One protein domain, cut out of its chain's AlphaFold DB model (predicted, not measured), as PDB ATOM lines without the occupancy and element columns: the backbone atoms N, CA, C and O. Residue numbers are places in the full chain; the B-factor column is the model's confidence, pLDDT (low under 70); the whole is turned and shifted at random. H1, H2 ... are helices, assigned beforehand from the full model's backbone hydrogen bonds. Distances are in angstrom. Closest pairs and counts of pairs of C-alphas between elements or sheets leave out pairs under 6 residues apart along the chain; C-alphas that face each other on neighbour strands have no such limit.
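Overview. This is residues 36 to 150 of the 152 residues of the protein "VanZ family protein" of Bacteroidetes bacterium (UniProt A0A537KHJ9). Three long helices, H2, H3 and H4, run up and down as an elongated bundle, and the shorter H1 packs on H2 at residues 76 to 87, on the side away from H4. H2 and H3 splay apart from the end where their link joins them, and residues 58 to 64 stick out at the other end. You are reading 115 residues with four named helices, H1 to H4 along the chain, and no named strand: the class is all helix. The whole is compact, with a radius of gyration of the C-alphas of 14.9 A, and spans 48 by 25 by 23 A, only just elongated.

Arrangement. Start with H1, residues 36 to 50, and H2, residues 62 to 88: they form a helical hairpin at a shallow tilt of 21 degrees, closest at the C-alphas of Ala 39 and Leu 83, 5.2 A apart. Go on to H3, residues 95 to 120, which touches H2 at a steep tilt of 41 degrees, opposite ways; the closest C-alphas, of Cys 85 and Tyr 99, are 5.8 A apart, and H2 touches it with residues 77 to 88 alone. H1 and H3 only just touch, with 3 pairs of C-alphas within 8 A, Leu 50 and Met 113 being closest at 7.3 A. Last comes H4, residues 128 to 149, which touches H2 at Val 74 and Gly 137, the closest C-alphas, 3.9 A apart. H3 and H4 touch at Ala 103 and Cys 138, the closest C-alphas, 5.1 A apart, while H1 and H4 are apart. Each O i to N i+4 pair is within hydrogen-bond range in H1, H3 and H4, and 22 of 23 are in H2.

Along the chain. Find C-alpha 36 at (120.858, 139.864, 205.919), where H1 begins its 21.0 A. H2 runs 40.2 A from C-alpha 62, H3 36.4 A, and H4 31.5 A to C-alpha 149 at (136.447, 138.252, 210.218).

Size, cuts and confidence. Look for the two farthest C-alphas at Lys 59 and Pro 93, 50.3 A apart. The printed part has no cut; the link from H1 to H2 is long, and pLDDT is under 70 at residues 57, 59 to 60 and 62 to 63.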
ATOM      1  N   ILE A  36     121.292 140.130 207.290       88.69
ATOM      2  CA  ILE A  36     120.858 139.864 205.919       88.69
ATOM      3  C   ILE A  36     120.128 141.089 205.379       88.69
ATOM      4  O   ILE A  36     120.311 141.441 204.221       88.69
ATOM      5  N   LEU A  37     119.359 141.770 206.238       90.00
ATOM      6  CA  LEU A  37     118.600 142.957 205.862       90.00
ATOM      7  C   LEU A  37     119.486 144.029 205.203       90.00
ATOM      8  O   LEU A  37     119.221 144.333 204.046       90.00
ATOM      9  N   PRO A  38     120.575 144.539 205.818       93.31
ATOM     10  CA  PRO A  38     121.425 145.517 205.143       93.31
ATOM     11  C   PRO A  38     122.134 144.961 203.907       93.31
ATOM     12  O   PRO A  38     122.347 145.721 202.973       93.31
ATOM     13  N   ALA A  39     122.467 143.666 203.844       94.00
ATOM     14  CA  ALA A  39     123.080 143.087 202.645       94.00
ATOM     15  C   ALA A  39     122.122 143.089 201.443       94.00
ATOM     16  O   ALA A  39     122.518 143.438 200.332       94.00
ATOM     17  N   VAL A  40     120.856 142.735 201.673       95.50
ATOM     18  CA  VAL A  40     119.805 142.762 200.649       95.50
ATOM     19  C   VAL A  40     119.426 144.200 200.307       95.50
ATOM     20  O   VAL A  40     119.348 144.541 199.131       95.50
ATOM     21  N   SER A  41     119.258 145.070 201.307       95.62
ATOM     22  CA  SER A  41     118.995 146.496 201.083       95.62
ATOM     23  C   SER A  41     120.103 147.145 200.255       95.62
ATOM     24  O   SER A  41     119.805 147.892 199.328       95.62
ATOM     25  N   TRP A  42     121.369 146.825 200.536       97.44
ATOM     26  CA  TRP A  42     122.501 147.346 199.777       97.44
ATOM     27  C   TRP A  42     122.563 146.797 198.350       97.44
ATOM     28  O   TRP A  42     122.893 147.542 197.433       97.44
ATOM     29  N   LEU A  43     122.204 145.528 198.130       97.19
ATOM     30  CA  LEU A  43     122.093 144.955 196.785       97.19
ATOM     31  C   LEU A  43     121.028 145.677 195.949       97.19
ATOM     32  O   LEU A  43     121.283 146.039 194.801       97.19
ATOM     33  N   ILE A  44     119.850 145.918 196.532       97.00
ATOM     34  CA  ILE A  44     118.771 146.659 195.869       97.00
ATOM     35  C   ILE A  44     119.233 148.086 195.568       97.00
ATOM     36  O   ILE A  44     119.124 148.533 194.432       97.00
ATOM     37  N   PHE A  45     119.810 148.771 196.558       96.69
ATOM     38  CA  PHE A  45     120.359 150.116 196.397       96.69
ATOM     39  C   PHE A  45     121.409 150.184 195.276       96.69
ATOM     40  O   PHE A  45     121.310 151.034 194.398       96.69
ATOM     41  N   THR A  46     122.359 149.245 195.262       96.81
ATOM     42  CA  THR A  46     123.404 149.138 194.231       96.81
ATOM     43  C   THR A  46     122.788 148.937 192.847       96.81
ATOM     44  O   THR A  46     123.150 149.638 191.911       96.81
ATOM     45  N   THR A  47     121.803 148.041 192.724       96.06
ATOM     46  CA  THR A  47     121.107 147.784 191.453       96.06
ATOM     47  C   THR A  47     120.385 149.031 190.950       96.06
ATOM     48  O   THR A  47     120.474 149.363 189.773       96.06
ATOM     49  N   VAL A  48     119.679 149.738 191.838       94.50
ATOM     50  CA  VAL A  48     118.974 150.975 191.485       94.50
ATOM     51  C   VAL A  48     119.965 152.032 191.006       94.50
ATOM     52  O   VAL A  48     119.721 152.625 189.961       94.50
ATOM     53  N   LEU A  49     121.085 152.228 191.715       93.50
ATOM     54  CA  LEU A  49     122.120 153.191 191.319       93.50
ATOM     55  C   LEU A  49     122.729 152.859 189.954       93.50
ATOM     56  O   LEU A  49     122.834 153.750 189.117       93.50
ATOM     57  N   LEU A  50     123.070 151.591 189.711       92.94
ATOM     58  CA  LEU A  50     123.610 151.130 188.428       92.94
ATOM     59  C   LEU A  50     122.610 151.314 187.274       92.94
ATOM     60  O   LEU A  50     123.016 151.490 186.132       92.94
ATOM     61  N   CYS A  51     121.305 151.281 187.544       92.31
ATOM     62  CA  CYS A  51     120.270 151.478 186.528       92.31
ATOM     63  C   CYS A  51     119.853 152.945 186.339       92.31
ATOM     64  O   CYS A  51     118.966 153.213 185.524       92.31
ATOM     65  N   LEU A  52     120.435 153.901 187.074       89.62
ATOM     66  CA  LEU A  52     120.100 155.310 186.884       89.62
ATOM     67  C   LEU A  52     120.596 155.796 185.511       89.62
ATOM     68  O   LEU A  52     121.772 155.621 185.176       89.62
ATOM     69  N   PRO A  53     119.735 156.446 184.709       83.31
ATOM     70  CA  PRO A  53     120.137 156.960 183.410       83.31
ATOM     71  C   PRO A  53     121.150 158.096 183.583       83.31
ATOM     72  O   PRO A  53     121.031 158.925 184.490       83.31
ATOM     73  N   GLY A  54     122.114 158.207 182.665       73.81
ATOM     74  CA  GLY A  54     123.170 159.226 182.732       73.81
ATOM     75  C   GLY A  54     122.663 160.678 182.731       73.81
ATOM     76  O   GLY A  54     123.408 161.583 183.126       73.81
ATOM     77  N   SER A  55     121.402 160.889 182.331       74.56
ATOM     78  CA  SER A  55     120.674 162.163 182.352       74.56
ATOM     79  C   SER A  55     120.202 162.608 183.742       74.56
ATOM     80  O   SER A  55     119.776 163.749 183.882       74.56
ATOM     81  N   ALA A  56     120.256 161.741 184.758       73.06
ATOM     82  CA  ALA A  56     119.868 162.072 186.132       73.06
ATOM     83  C   ALA A  56     120.928 162.898 186.888       73.06
ATOM     84  O   ALA A  56     120.645 163.427 187.961       73.06
ATOM     85  N   PHE A  57     122.143 163.017 186.345       68.94
ATOM     86  CA  PHE A  57     123.263 163.698 186.996       68.94
ATOM     87  C   PHE A  57     123.443 165.137 186.479       68.94
ATOM     88  O   PHE A  57     123.304 165.362 185.270       68.94
ATOM     89  N   PRO A  58     123.781 166.110 187.355       70.25
ATOM     90  CA  PRO A  58     124.015 167.499 186.964       70.25
ATOM     91  C   PRO A  58     125.147 167.621 185.934       70.25
ATOM     92  O   PRO A  58     126.027 166.763 185.829       70.25
ATOM     93  N   LYS A  59     125.105 168.697 185.140       61.12
ATOM     94  CA  LYS A  59     126.108 169.010 184.110       61.12
ATOM     95  C   LYS A  59     127.393 169.532 184.766       61.12
ATOM     96  O   LYS A  59     127.658 170.726 184.750       61.12
ATOM     97  N   GLU A  60     128.149 168.636 185.380       65.75
ATOM     98  CA  GLU A  60     129.504 168.895 185.877       65.75
ATOM     99  C   GLU A  60     130.532 168.718 184.746       65.75
ATOM    100  O   GLU A  60     130.197 168.229 183.660       65.75
ATOM    101  N   ASN A  61     131.792 169.089 184.994       73.00
ATOM    102  CA  ASN A  61     132.883 168.814 184.061       73.00
ATOM    103  C   ASN A  61     132.910 167.315 183.726       73.00
ATOM    104  O   ASN A  61     132.981 166.456 184.604       73.00
ATOM    105  N   TRP A  62     132.864 166.998 182.432       66.62
ATOM    106  CA  TRP A  62     132.790 165.627 181.914       66.62
ATOM    107  C   TRP A  62     133.865 164.698 182.500       66.62
ATOM    108  O   TRP A  62     133.603 163.528 182.768       66.62
ATOM    109  N   PHE A  63     135.071 165.228 182.722       66.81
ATOM    110  CA  PHE A  63     136.193 164.473 183.274       66.81
ATOM    111  C   PHE A  63     135.939 164.044 184.723       66.81
ATOM    112  O   PHE A  63     136.059 162.861 185.036       66.81
ATOM    113  N   ASP A  64     135.511 164.968 185.582       72.25
ATOM    114  CA  ASP A  64     135.261 164.691 187.000       72.25
ATOM    115  C   ASP A  64     134.130 163.668 187.176       72.25
ATOM    116  O   ASP A  64     134.220 162.771 188.017       72.25
ATOM    117  N   LYS A  65     133.119 163.714 186.296       71.62
ATOM    118  CA  LYS A  65     132.024 162.734 186.262       71.62
ATOM    119  C   LYS A  65     132.522 161.305 186.006       71.62
ATOM    120  O   LYS A  65     132.097 160.390 186.704       71.62
ATOM    121  N   ILE A  66     133.425 161.108 185.040       73.81
ATOM    122  CA  ILE A  66     133.937 159.772 184.670       73.81
ATOM    123  C   ILE A  66     134.757 159.147 185.799       73.81
ATOM    124  O   ILE A  66     134.667 157.940 186.035       73.81
ATOM    125  N   TRP A  67     135.580 159.948 186.478       82.06
ATOM    126  CA  TRP A  67     136.408 159.456 187.579       82.06
ATOM    127  C   TRP A  67     135.574 159.164 188.824       82.06
ATOM    128  O   TRP A  67     135.784 158.133 189.462       82.06
ATOM    129  N   LEU A  68     134.613 160.033 189.151       86.88
ATOM    130  CA  LEU A  68     133.722 159.843 190.294       86.88
ATOM    131  C   LEU A  68     132.880 158.565 190.155       86.88
ATOM    132  O   LEU A  68     132.785 157.807 191.120       86.88
ATOM    133  N   ASP A  69     132.336 158.294 188.963       88.00
ATOM    134  CA  ASP A  69     131.537 157.088 188.680       88.00
ATOM    135  C   ASP A  69     132.312 155.810 189.044       88.00
ATOM    136  O   ASP A  69     131.844 154.974 189.816       88.00
ATOM    137  N   LYS A  70     133.584 155.726 188.640       91.19
ATOM    138  CA  LYS A  70     134.458 154.573 188.925       91.19
ATOM    139  C   LYS A  70     134.710 154.377 190.420       91.19
ATOM    140  O   LYS A  70     134.705 153.248 190.909       91.19
ATOM    141  N   TRP A  71     134.904 155.456 191.178       93.56
ATOM    142  CA  TRP A  71     135.056 155.362 192.635       93.56
ATOM    143  C   TRP A  71     133.769 154.907 193.327       93.56
ATOM    144  O   TRP A  71     133.835 154.144 194.296       93.56
ATOM    145  N   ILE A  72     132.608 155.331 192.819       94.19
ATOM    146  CA  ILE A  72     131.305 154.872 193.306       94.19
ATOM    147  C   ILE A  72     131.155 153.371 193.050       94.19
ATOM    148  O   ILE A  72     130.834 152.645 193.989       94.19
ATOM    149  N   HIS A  73     131.476 152.882 191.850       96.25
ATOM    150  CA  HIS A  73     131.476 151.449 191.532       96.25
ATOM    151  C   HIS A  73     132.367 150.643 192.495       96.25
ATOM    152  O   HIS A  73     131.900 149.697 193.139       96.25
ATOM    153  N   VAL A  74     133.614 151.078 192.719       97.69
ATOM    154  CA  VAL A  74     134.515 150.439 193.698       97.69
ATOM    155  C   VAL A  74     133.872 150.383 195.090       97.69
ATOM    156  O   VAL A  74     133.882 149.331 195.736       97.69
ATOM    157  N   ALA A  75     133.293 151.491 195.565       97.56
ATOM    158  CA  ALA A  75     132.675 151.569 196.887       97.56
ATOM    159  C   ALA A  75     131.414 150.691 197.012       97.56
ATOM    160  O   ALA A  75     131.226 150.022 198.038       97.56
ATOM    161  N   LEU A  76     130.575 150.660 195.972       97.75
ATOM    162  CA  LEU A  76     129.359 149.851 195.904       97.75
ATOM    163  C   LEU A  76     129.693 148.362 196.015       97.75
ATOM    164  O   LEU A  76     129.190 147.692 196.923       97.75
ATOM    165  N   PHE A  77     130.594 147.866 195.163       98.25
ATOM    166  CA  PHE A  77     130.965 146.451 195.120       98.25
ATOM    167  C   PHE A  77     131.800 146.019 196.330       98.25
ATOM    168  O   PHE A  77     131.590 144.921 196.855       98.25
ATOM    169  N   ALA A  78     132.677 146.884 196.854       98.19
ATOM    170  CA  ALA A  78     133.410 146.597 198.090       98.19
ATOM    171  C   ALA A  78     132.469 146.414 199.285       98.19
ATOM    172  O   ALA A  78     132.608 145.448 200.044       98.19
ATOM    173  N   THR A  79     131.489 147.309 199.434       97.62
ATOM    174  CA  THR A  79     130.491 147.239 200.510       97.62
ATOM    175  C   THR A  79     129.581 146.026 200.333       97.62
ATOM    176  O   THR A  79     129.312 145.313 201.301       97.62
ATOM    177  N   LEU A  80     129.174 145.733 199.096       97.50
ATOM    178  CA  LEU A  80     128.348 144.576 198.772       97.50
ATOM    179  C   LEU A  80     129.055 143.269 199.160       97.50
ATOM    180  O   LEU A  80     128.535 142.505 199.973       97.50
ATOM    181  N   VAL A  81     130.290 143.050 198.696       97.88
ATOM    182  CA  VAL A  81     131.075 141.866 199.081       97.88
ATOM    183  C   VAL A  81     131.274 141.800 200.594       97.88
ATOM    184  O   VAL A  81     131.122 140.727 201.183       97.88
ATOM    185  N   PHE A  82     131.566 142.927 201.248       96.81
ATOM    186  CA  PHE A  82     131.767 142.975 202.696       96.81
ATOM    187  C   PHE A  82     130.536 142.526 203.495       96.81
ATOM    188  O   PHE A  82     130.655 141.687 204.397       96.81
ATOM    189  N   LEU A  83     129.352 143.040 203.151       95.44
ATOM    190  CA  LEU A  83     128.095 142.700 203.823       95.44
ATOM    191  C   LEU A  83     127.742 141.219 203.645       95.44
ATOM    192  O   LEU A  83     127.355 140.547 204.601       95.44
ATOM    193  N   TRP A  84     127.950 140.668 202.452       95.50
ATOM    194  CA  TRP A  84     127.698 139.250 202.201       95.50
ATOM    195  C   TRP A  84     128.728 138.338 202.884       95.50
ATOM    196  O   TRP A  84     128.373 137.294 203.439       95.50
ATOM    197  N   CYS A  85     129.993 138.759 202.957       94.00
ATOM    198  CA  CYS A  85     131.015 138.062 203.739       94.00
ATOM    199  C   CYS A  85     130.693 138.054 205.242       94.00
ATOM    200  O   CYS A  85     130.996 137.072 205.931       94.00
ATOM    201  N   GLN A  86     130.052 139.108 205.760       92.19
ATOM    202  CA  GLN A  86     129.585 139.162 207.145       92.19
ATOM    203  C   GLN A  86     128.559 138.064 207.440       92.19
ATOM    204  O   GLN A  86     128.653 137.431 208.496       92.19
ATOM    205  N   ILE A  87     127.631 137.798 206.513       91.56
ATOM    206  CA  ILE A  87     126.587 136.777 206.682       91.56
ATOM    207  C   ILE A  87     127.201 135.394 206.894       91.56
ATOM    208  O   ILE A  87     126.831 134.674 207.821       91.56
ATOM    209  N   VAL A  88     128.195 135.045 206.078       90.69
ATOM    210  CA  VAL A  88     128.834 133.722 206.123       90.69
ATOM    211  C   VAL A  88     130.015 133.649 207.099       90.69
ATOM    212  O   VAL A  88     130.601 132.584 207.288       90.69
ATOM    213  N   SER A  89     130.374 134.759 207.757       88.25
ATOM    214  CA  SER A  89     131.547 134.849 208.645       88.25
ATOM    215  C   SER A  89     131.482 133.929 209.871       88.25
ATOM    216  O   SER A  89     132.529 133.555 210.411       88.25
ATOM    217  N   GLY A  90     130.275 133.567 210.314       83.69
ATOM    218  CA  GLY A  90     130.035 132.674 211.451       83.69
ATOM    219  C   GLY A  90     130.082 131.185 211.107       83.69
ATOM    220  O   GLY A  90     130.141 130.365 212.016       83.69
ATOM    221  N   LEU A  91     130.084 130.827 209.821       81.81
ATOM    222  CA  LEU A  91     130.026 129.438 209.376       81.81
ATOM    223  C   LEU A  91     131.442 128.824 209.372       81.81
ATOM    224  O   LEU A  91     132.343 129.398 208.761       81.81
ATOM    225  N   PRO A  92     131.695 127.671 210.007       74.19
ATOM    226  CA  PRO A  92     132.876 126.834 209.747       74.19
ATOM    227  C   PRO A  92     132.584 125.766 208.665       74.19
ATOM    228  O   PRO A  92     131.408 125.470 208.450       74.19
ATOM    229  N   PRO A  93     133.588 125.143 208.003       77.12
ATOM    230  CA  PRO A  93     134.989 125.548 207.771       77.12
ATOM    231  C   PRO A  93     135.185 126.388 206.473       77.12
ATOM    232  O   PRO A  93     134.244 126.591 205.716       77.12
ATOM    233  N   ASP A  94     136.402 126.905 206.219       84.31
ATOM    234  CA  ASP A  94     136.851 127.596 204.980       84.31
ATOM    235  C   ASP A  94     136.263 128.985 204.657       84.31
ATOM    236  O   ASP A  94     135.664 129.238 203.608       84.31
ATOM    237  N   LYS A  95     136.459 129.963 205.550       86.75
ATOM    238  CA  LYS A  95     135.996 131.354 205.335       86.75
ATOM    239  C   LYS A  95     136.631 132.026 204.109       86.75
ATOM    240  O   LYS A  95     135.921 132.640 203.320       86.75
ATOM    241  N   ARG A  96     137.946 131.870 203.912       90.06
ATOM    242  CA  ARG A  96     138.685 132.552 202.832       90.06
ATOM    243  C   ARG A  96     138.196 132.145 201.443       90.06
ATOM    244  O   ARG A  96     137.977 133.011 200.605       90.06
ATOM    245  N   ARG A  97     137.979 130.844 201.215       92.94
ATOM    246  CA  ARG A  97     137.434 130.327 199.951       92.94
ATOM    247  C   ARG A  97     136.055 130.921 199.659       92.94
ATOM    248  O   ARG A  97     135.827 131.398 198.554       92.94
ATOM    249  N   ARG A  98     135.169 130.953 200.659       93.56
ATOM    250  CA  ARG A  98     133.819 131.518 200.514       93.56
ATOM    251  C   ARG A  98     133.826 133.013 200.213       93.56
ATOM    252  O   ARG A  98     133.028 133.452 199.398       93.56
ATOM    253  N   TYR A  99     134.738 133.785 200.802       95.19
ATOM    254  CA  TYR A  99     134.854 135.218 200.495       95.19
ATOM    255  C   TYR A  99     135.239 135.461 199.033       95.19
ATOM    256  O   TYR A  99     134.629 136.297 198.375       95.19
ATOM    257  N   TRP A 100     136.172 134.672 198.494       96.88
ATOM    258  CA  TRP A 100     136.512 134.732 197.070       96.88
ATOM    259  C   TRP A 100     135.376 134.262 196.157       96.88
ATOM    260  O   TRP A 100     135.171 134.854 195.105       96.88
ATOM    261  N   GLN A 101     134.601 133.251 196.562       96.88
ATOM    262  CA  GLN A 101     133.406 132.836 195.816       96.88
ATOM    263  C   GLN A 101     132.350 133.947 195.777       96.88
ATOM    264  O   GLN A 101     131.808 134.231 194.716       96.88
ATOM    265  N   ILE A 102     132.098 134.613 196.908       96.81
ATOM    266  CA  ILE A 102     131.186 135.763 196.985       96.81
ATOM    267  C   ILE A 102     131.647 136.877 196.041       96.81
ATOM    268  O   ILE A 102     130.849 137.381 195.257       96.81
ATOM    269  N   ALA A 103     132.933 137.229 196.078       97.94
ATOM    270  CA  ALA A 103     133.494 138.239 195.189       97.94
ATOM    271  C   ALA A 103     133.379 137.856 193.711       97.94
ATOM    272  O   ALA A 103     133.049 138.704 192.892       97.94
ATOM    273  N   PHE A 104     133.590 136.584 193.371       98.19
ATOM    274  CA  PHE A 104     133.409 136.091 192.009       98.19
ATOM    275  C   PHE A 104     131.954 136.227 191.533       98.19
ATOM    276  O   PHE A 104     131.718 136.715 190.430       98.19
ATOM    277  N   TYR A 105     130.975 135.856 192.364       98.19
ATOM    278  CA  TYR A 105     129.560 136.007 192.010       98.19
ATOM    279  C   TYR A 105     129.155 137.471 191.848       98.19
ATOM    280  O   TYR A 105     128.423 137.790 190.913       98.19
ATOM    281  N   PHE A 106     129.652 138.367 192.704       98.25
ATOM    282  CA  PHE A 106     129.372 139.793 192.549       98.25
ATOM    283  C   PHE A 106     130.092 140.413 191.358       98.25
ATOM    284  O   PHE A 106     129.496 141.226 190.668       98.25
ATOM    285  N   PHE A 107     131.309 139.985 191.040       98.12
ATOM    286  CA  PHE A 107     131.978 140.412 189.815       98.12
ATOM    287  C   PHE A 107     131.199 139.987 188.562       98.12
ATOM    288  O   PHE A 107     130.981 140.797 187.666       98.12
ATOM    289  N   LEU A 108     130.694 138.747 188.525       98.12
ATOM    290  CA  LEU A 108     129.821 138.293 187.440       98.12
ATOM    291  C   LEU A 108     128.518 139.104 187.382       98.12
ATOM    292  O   LEU A 108     128.067 139.452 186.295       98.12
ATOM    293  N   TYR A 109     127.935 139.428 188.537       97.75
ATOM    294  CA  TYR A 109     126.783 140.324 188.620       97.75
ATOM    295  C   TYR A 109     127.089 141.709 188.027       97.75
ATOM    296  O   TYR A 109     126.280 142.186 187.242       97.75
ATOM    297  N   GLY A 110     128.249 142.313 188.308       96.81
ATOM    298  CA  GLY A 110     128.654 143.594 187.707       96.81
ATOM    299  C   GLY A 110     128.755 143.529 186.183       96.81
ATOM    300  O   GLY A 110     128.146 144.332 185.483       96.81
ATOM    301  N   ILE A 111     129.382 142.474 185.649       96.81
ATOM    302  CA  ILE A 111     129.423 142.229 184.197       96.81
ATOM    303  C   ILE A 111     128.008 142.124 183.614       96.81
ATOM    304  O   ILE A 111     127.718 142.720 182.577       96.81
ATOM    305  N   ILE A 112     127.114 141.368 184.260       96.69
ATOM    306  CA  ILE A 112     125.718 141.239 183.821       96.69
ATOM    307  C   ILE A 112     125.017 142.603 183.849       96.69
ATOM    308  O   ILE A 112     124.296 142.926 182.904       96.69
ATOM    309  N   MET A 113     125.241 143.408 184.889       95.69
ATOM    310  CA  MET A 113     124.668 144.747 185.004       95.69
ATOM    311  C   MET A 113     125.136 145.670 183.878       95.69
ATOM    312  O   MET A 113     124.301 146.382 183.333       95.69
ATOM    313  N   GLU A 114     126.393 145.592 183.439       94.94
ATOM    314  CA  GLU A 114     126.871 146.359 182.279       94.94
ATOM    315  C   GLU A 114     126.159 145.983 180.975       94.94
ATOM    316  O   GLU A 114     125.801 146.839 180.160       94.94
ATOM    317  N   PHE A 115     125.865 144.697 180.773       94.56
ATOM    318  CA  PHE A 115     125.034 144.284 179.642       94.56
ATOM    319  C   PHE A 115     123.588 144.770 179.788       94.56
ATOM    320  O   PHE A 115     122.997 145.220 178.805       94.56
ATOM    321  N   ILE A 116     123.018 144.727 180.996       94.06
ATOM    322  CA  ILE A 116     121.673 145.258 181.256       94.06
ATOM    323  C   ILE A 116     121.627 146.756 180.952       94.06
ATOM    324  O   ILE A 116     120.735 147.205 180.239       94.06
ATOM    325  N   GLN A 117     122.609 147.520 181.423       93.25
ATOM    326  CA  GLN A 117     122.734 148.943 181.142       93.25
ATOM    327  C   GLN A 117     122.785 149.216 179.638       93.25
ATOM    328  O   GLN A 117     122.000 150.015 179.135       93.25
ATOM    329  N   LYS A 118     123.640 148.486 178.910       91.81
ATOM    330  CA  LYS A 118     123.806 148.629 177.459       91.81
ATOM    331  C   LYS A 118     122.513 148.408 176.668       91.81
ATOM    332  O   LYS A 118     122.300 149.088 175.667       91.81
ATOM    333  N   PHE A 119     121.696 147.428 177.056       92.38
ATOM    334  CA  PHE A 119     120.527 147.017 176.268       92.38
ATOM    335  C   PHE A 119     119.196 147.589 176.769       92.38
ATOM    336  O   PHE A 119     118.271 147.721 175.972       92.38
ATOM    337  N   PHE A 120     119.084 147.924 178.057       91.88
ATOM    338  CA  PHE A 120     117.805 148.270 178.688       91.88
ATOM    339  C   PHE A 120     117.765 149.672 179.306       91.88
ATOM    340  O   PHE A 120     116.666 150.168 179.555       91.88
ATOM    341  N   ILE A 121     118.908 150.331 179.550       89.38
ATOM    342  CA  ILE A 121     118.937 151.643 180.212       89.38
ATOM    343  C   ILE A 121     119.239 152.753 179.192       89.38
ATOM    344  O   ILE A 121     120.341 152.822 178.647       89.38
ATOM    345  N   PRO A 122     118.284 153.663 178.921       85.12
ATOM    346  CA  PRO A 122     118.503 154.748 177.976       85.12
ATOM    347  C   PRO A 122     119.568 155.717 178.506       85.12
ATOM    348  O   PRO A 122     119.590 156.055 179.689       85.12
ATOM    349  N   ASN A 123     120.428 156.214 177.615       84.19
ATOM    350  CA  ASN A 123     121.518 157.140 177.949       84.19
ATOM    351  C   ASN A 123     122.541 156.590 178.967       84.19
ATOM    352  O   ASN A 123     123.169 157.377 179.681       84.19
ATOM    353  N   ARG A 124     122.719 155.263 179.046       86.25
ATOM    354  CA  ARG A 124     123.848 154.621 179.738       86.25
ATOM    355  C   ARG A 124     124.735 153.918 178.710       86.25
ATOM    356  O   ARG A 124     124.246 153.229 177.819       86.25
ATOM    357  N   SER A 125     126.038 154.157 178.793       82.94
ATOM    358  CA  SER A 125     127.036 153.574 177.896       82.94
ATOM    359  C   SER A 125     127.709 152.387 178.561       82.94
ATOM    360  O   SER A 125     128.041 152.468 179.734       82.94
ATOM    361  N   PHE A 126     127.980 151.341 177.784       88.31
ATOM    362  CA  PHE A 126     128.842 150.243 178.211       88.31
ATOM    363  C   PHE A 126     130.276 150.749 178.424       88.31
ATOM    364  O   PHE A 126     130.876 151.257 177.469       88.31
ATOM    365  N   ASP A 127     130.828 150.586 179.630       89.81
ATOM    366  CA  ASP A 127     132.200 150.988 179.964       89.81
ATOM    367  C   ASP A 127     133.001 149.813 180.553       89.81
ATOM    368  O   ASP A 127     132.686 149.247 181.598       89.81
ATOM    369  N   LEU A 128     134.110 149.460 179.896       92.38
ATOM    370  CA  LEU A 128     135.059 148.474 180.428       92.38
ATOM    371  C   LEU A 128     135.705 148.956 181.737       92.38
ATOM    372  O   LEU A 128     136.102 148.136 182.566       92.38
ATOM    373  N   GLY A 129     135.817 150.272 181.924       92.56
ATOM    374  CA  GLY A 129     136.293 150.885 183.154       92.56
ATOM    375  C   GLY A 129     135.411 150.560 184.358       92.56
ATOM    376  O   GLY A 129     135.952 150.356 185.444       92.56
ATOM    377  N   ASP A 130     134.100 150.430 184.160       93.75
ATOM    378  CA  ASP A 130     133.147 150.102 185.224       93.75
ATOM    379  C   ASP A 130     133.285 148.631 185.633       93.75
ATOM    380  O   ASP A 130     133.386 148.328 186.819       93.75
ATOM    381  N   ILE A 131     133.491 147.721 184.672       96.06
ATOM    382  CA  ILE A 131     133.823 146.311 184.961       96.06
ATOM    383  C   ILE A 131     135.113 146.204 185.788       96.06
ATOM    384  O   ILE A 131     135.197 145.417 186.737       96.06
ATOM    385  N   ILE A 132     136.145 146.982 185.442       97.06
ATOM    386  CA  ILE A 132     137.402 146.997 186.201       97.06
ATOM    387  C   ILE A 132     137.162 147.555 187.609       97.06
ATOM    388  O   ILE A 132     137.655 146.976 188.581       97.06
ATOM    389  N   ALA A 133     136.396 148.641 187.735       96.75
ATOM    390  CA  ALA A 133     136.048 149.252 189.013       96.75
ATOM    391  C   ALA A 133     135.269 148.284 189.922       96.75
ATOM    392  O   ALA A 133     135.632 148.119 191.090       96.75
ATOM    393  N   ASP A 134     134.288 147.560 189.383       97.75
ATOM    394  CA  ASP A 134     133.530 146.519 190.084       97.75
ATOM    395  C   ASP A 134     134.452 145.402 190.584       97.75
ATOM    396  O   ASP A 134     134.380 144.974 191.741       97.75
ATOM    397  N   GLY A 135     135.379 144.951 189.730       97.94
ATOM    398  CA  GLY A 135     136.389 143.952 190.078       97.94
ATOM    399  C   GLY A 135     137.309 144.410 191.212       97.94
ATOM    400  O   GLY A 135     137.527 143.666 192.175       97.94
ATOM    401  N   VAL A 136     137.809 145.647 191.144       98.25
ATOM    402  CA  VAL A 136     138.620 146.257 192.210       98.25
ATOM    403  C   VAL A 136     137.816 146.350 193.505       98.25
ATOM    404  O   VAL A 136     138.315 145.945 194.558       98.25
ATOM    405  N   GLY A 137     136.560 146.798 193.437       98.00
ATOM    406  CA  GLY A 137     135.643 146.832 194.574       98.00
ATOM    407  C   GLY A 137     135.487 145.458 195.224       98.00
ATOM    408  O   GLY A 137     135.710 145.309 196.427       98.00
ATOM    409  N   CYS A 138     135.216 144.422 194.430       98.38
ATOM    410  CA  CYS A 138     135.108 143.044 194.905       98.38
ATOM    411  C   CYS A 138     136.368 142.573 195.648       98.38
ATOM    412  O   CYS A 138     136.276 142.014 196.745       98.38
ATOM    413  N   VAL A 139     137.552 142.835 195.088       98.31
ATOM    414  CA  VAL A 139     138.840 142.480 195.703       98.31
ATOM    415  C   VAL A 139     139.049 143.224 197.025       98.31
ATOM    416  O   VAL A 139     139.378 142.599 198.041       98.31
ATOM    417  N   VAL A 140     138.804 144.537 197.052       98.19
ATOM    418  CA  VAL A 140     138.876 145.358 198.273       98.19
ATOM    419  C   VAL A 140     137.930 144.811 199.345       98.19
ATOM    420  O   VAL A 140     138.345 144.617 200.492       98.19
ATOM    421  N   GLY A 141     136.695 144.466 198.974       97.19
ATOM    422  CA  GLY A 141     135.708 143.864 199.870       97.19
ATOM    423  C   GLY A 141     136.194 142.561 200.513       97.19
ATOM    424  O   GLY A 141     136.027 142.368 201.724       97.19
ATOM    425  N   VAL A 142     136.870 141.685 199.757       97.38
ATOM    426  CA  VAL A 142     137.477 140.452 200.294       97.38
ATOM    427  C   VAL A 142     138.599 140.760 201.276       97.38
ATOM    428  O   VAL A 142     138.658 140.140 202.344       97.38
ATOM    429  N   PHE A 143     139.492 141.697 200.952       96.56
ATOM    430  CA  PHE A 143     140.603 142.065 201.833       96.56
ATOM    431  C   PHE A 143     140.111 142.635 203.164       96.56
ATOM    432  O   PHE A 143     140.547 142.181 204.230       96.56
ATOM    433  N   VAL A 144     139.159 143.570 203.119       96.12
ATOM    434  CA  VAL A 144     138.540 144.156 204.315       96.12
ATOM    435  C   VAL A 144     137.842 143.074 205.141       96.12
ATOM    436  O   VAL A 144     138.070 142.970 206.348       96.12
ATOM    437  N   SER A 145     137.058 142.206 204.496       94.62
ATOM    438  CA  SER A 145     136.354 141.099 205.160       94.62
ATOM    439  C   SER A 145     137.309 140.103 205.808       94.62
ATOM    440  O   SER A 145     137.089 139.659 206.934       94.62
ATOM    441  N   THR A 146     138.407 139.778 205.126       93.62
ATOM    442  CA  THR A 146     139.441 138.871 205.630       93.62
ATOM    443  C   THR A 146     140.074 139.458 206.884       93.62
ATOM    444  O   THR A 146     140.062 138.807 207.924       93.62
ATOM    445  N   LYS A 147     140.522 140.720 206.836       92.75
ATOM    446  CA  LYS A 147     141.096 141.421 207.995       92.75
ATOM    447  C   LYS A 147     140.115 141.523 209.170       92.75
ATOM    448  O   LYS A 147     140.533 141.494 210.324       92.75
ATOM    449  N   ARG A 148     138.812 141.648 208.892       91.06
ATOM    450  CA  ARG A 148     137.771 141.853 209.910       91.06
ATOM    451  C   ARG A 148     137.262 140.568 210.569       91.06
ATOM    452  O   ARG A 148     136.911 140.604 211.754       91.06
ATOM    453  N   TYR A 149     137.154 139.476 209.811       87.69
ATOM    454  CA  TYR A 149     136.447 138.252 210.218       87.69
ATOM    455  C   TYR A 149     137.341 137.016 210.341       87.69
ATOM    456  O   TYR A 149     136.955 136.040 210.998       87.69
ATOM    457  N   ILE A 150     138.522 137.042 209.728       85.94
ATOM    458  CA  ILE A 150     139.551 136.017 209.881       85.94
ATOM    459  C   ILE A 150     140.605 136.626 210.807       85.94
ATOM    460  O   ILE A 150     141.433 137.429 210.385       85.94
TER     461      ILE A 150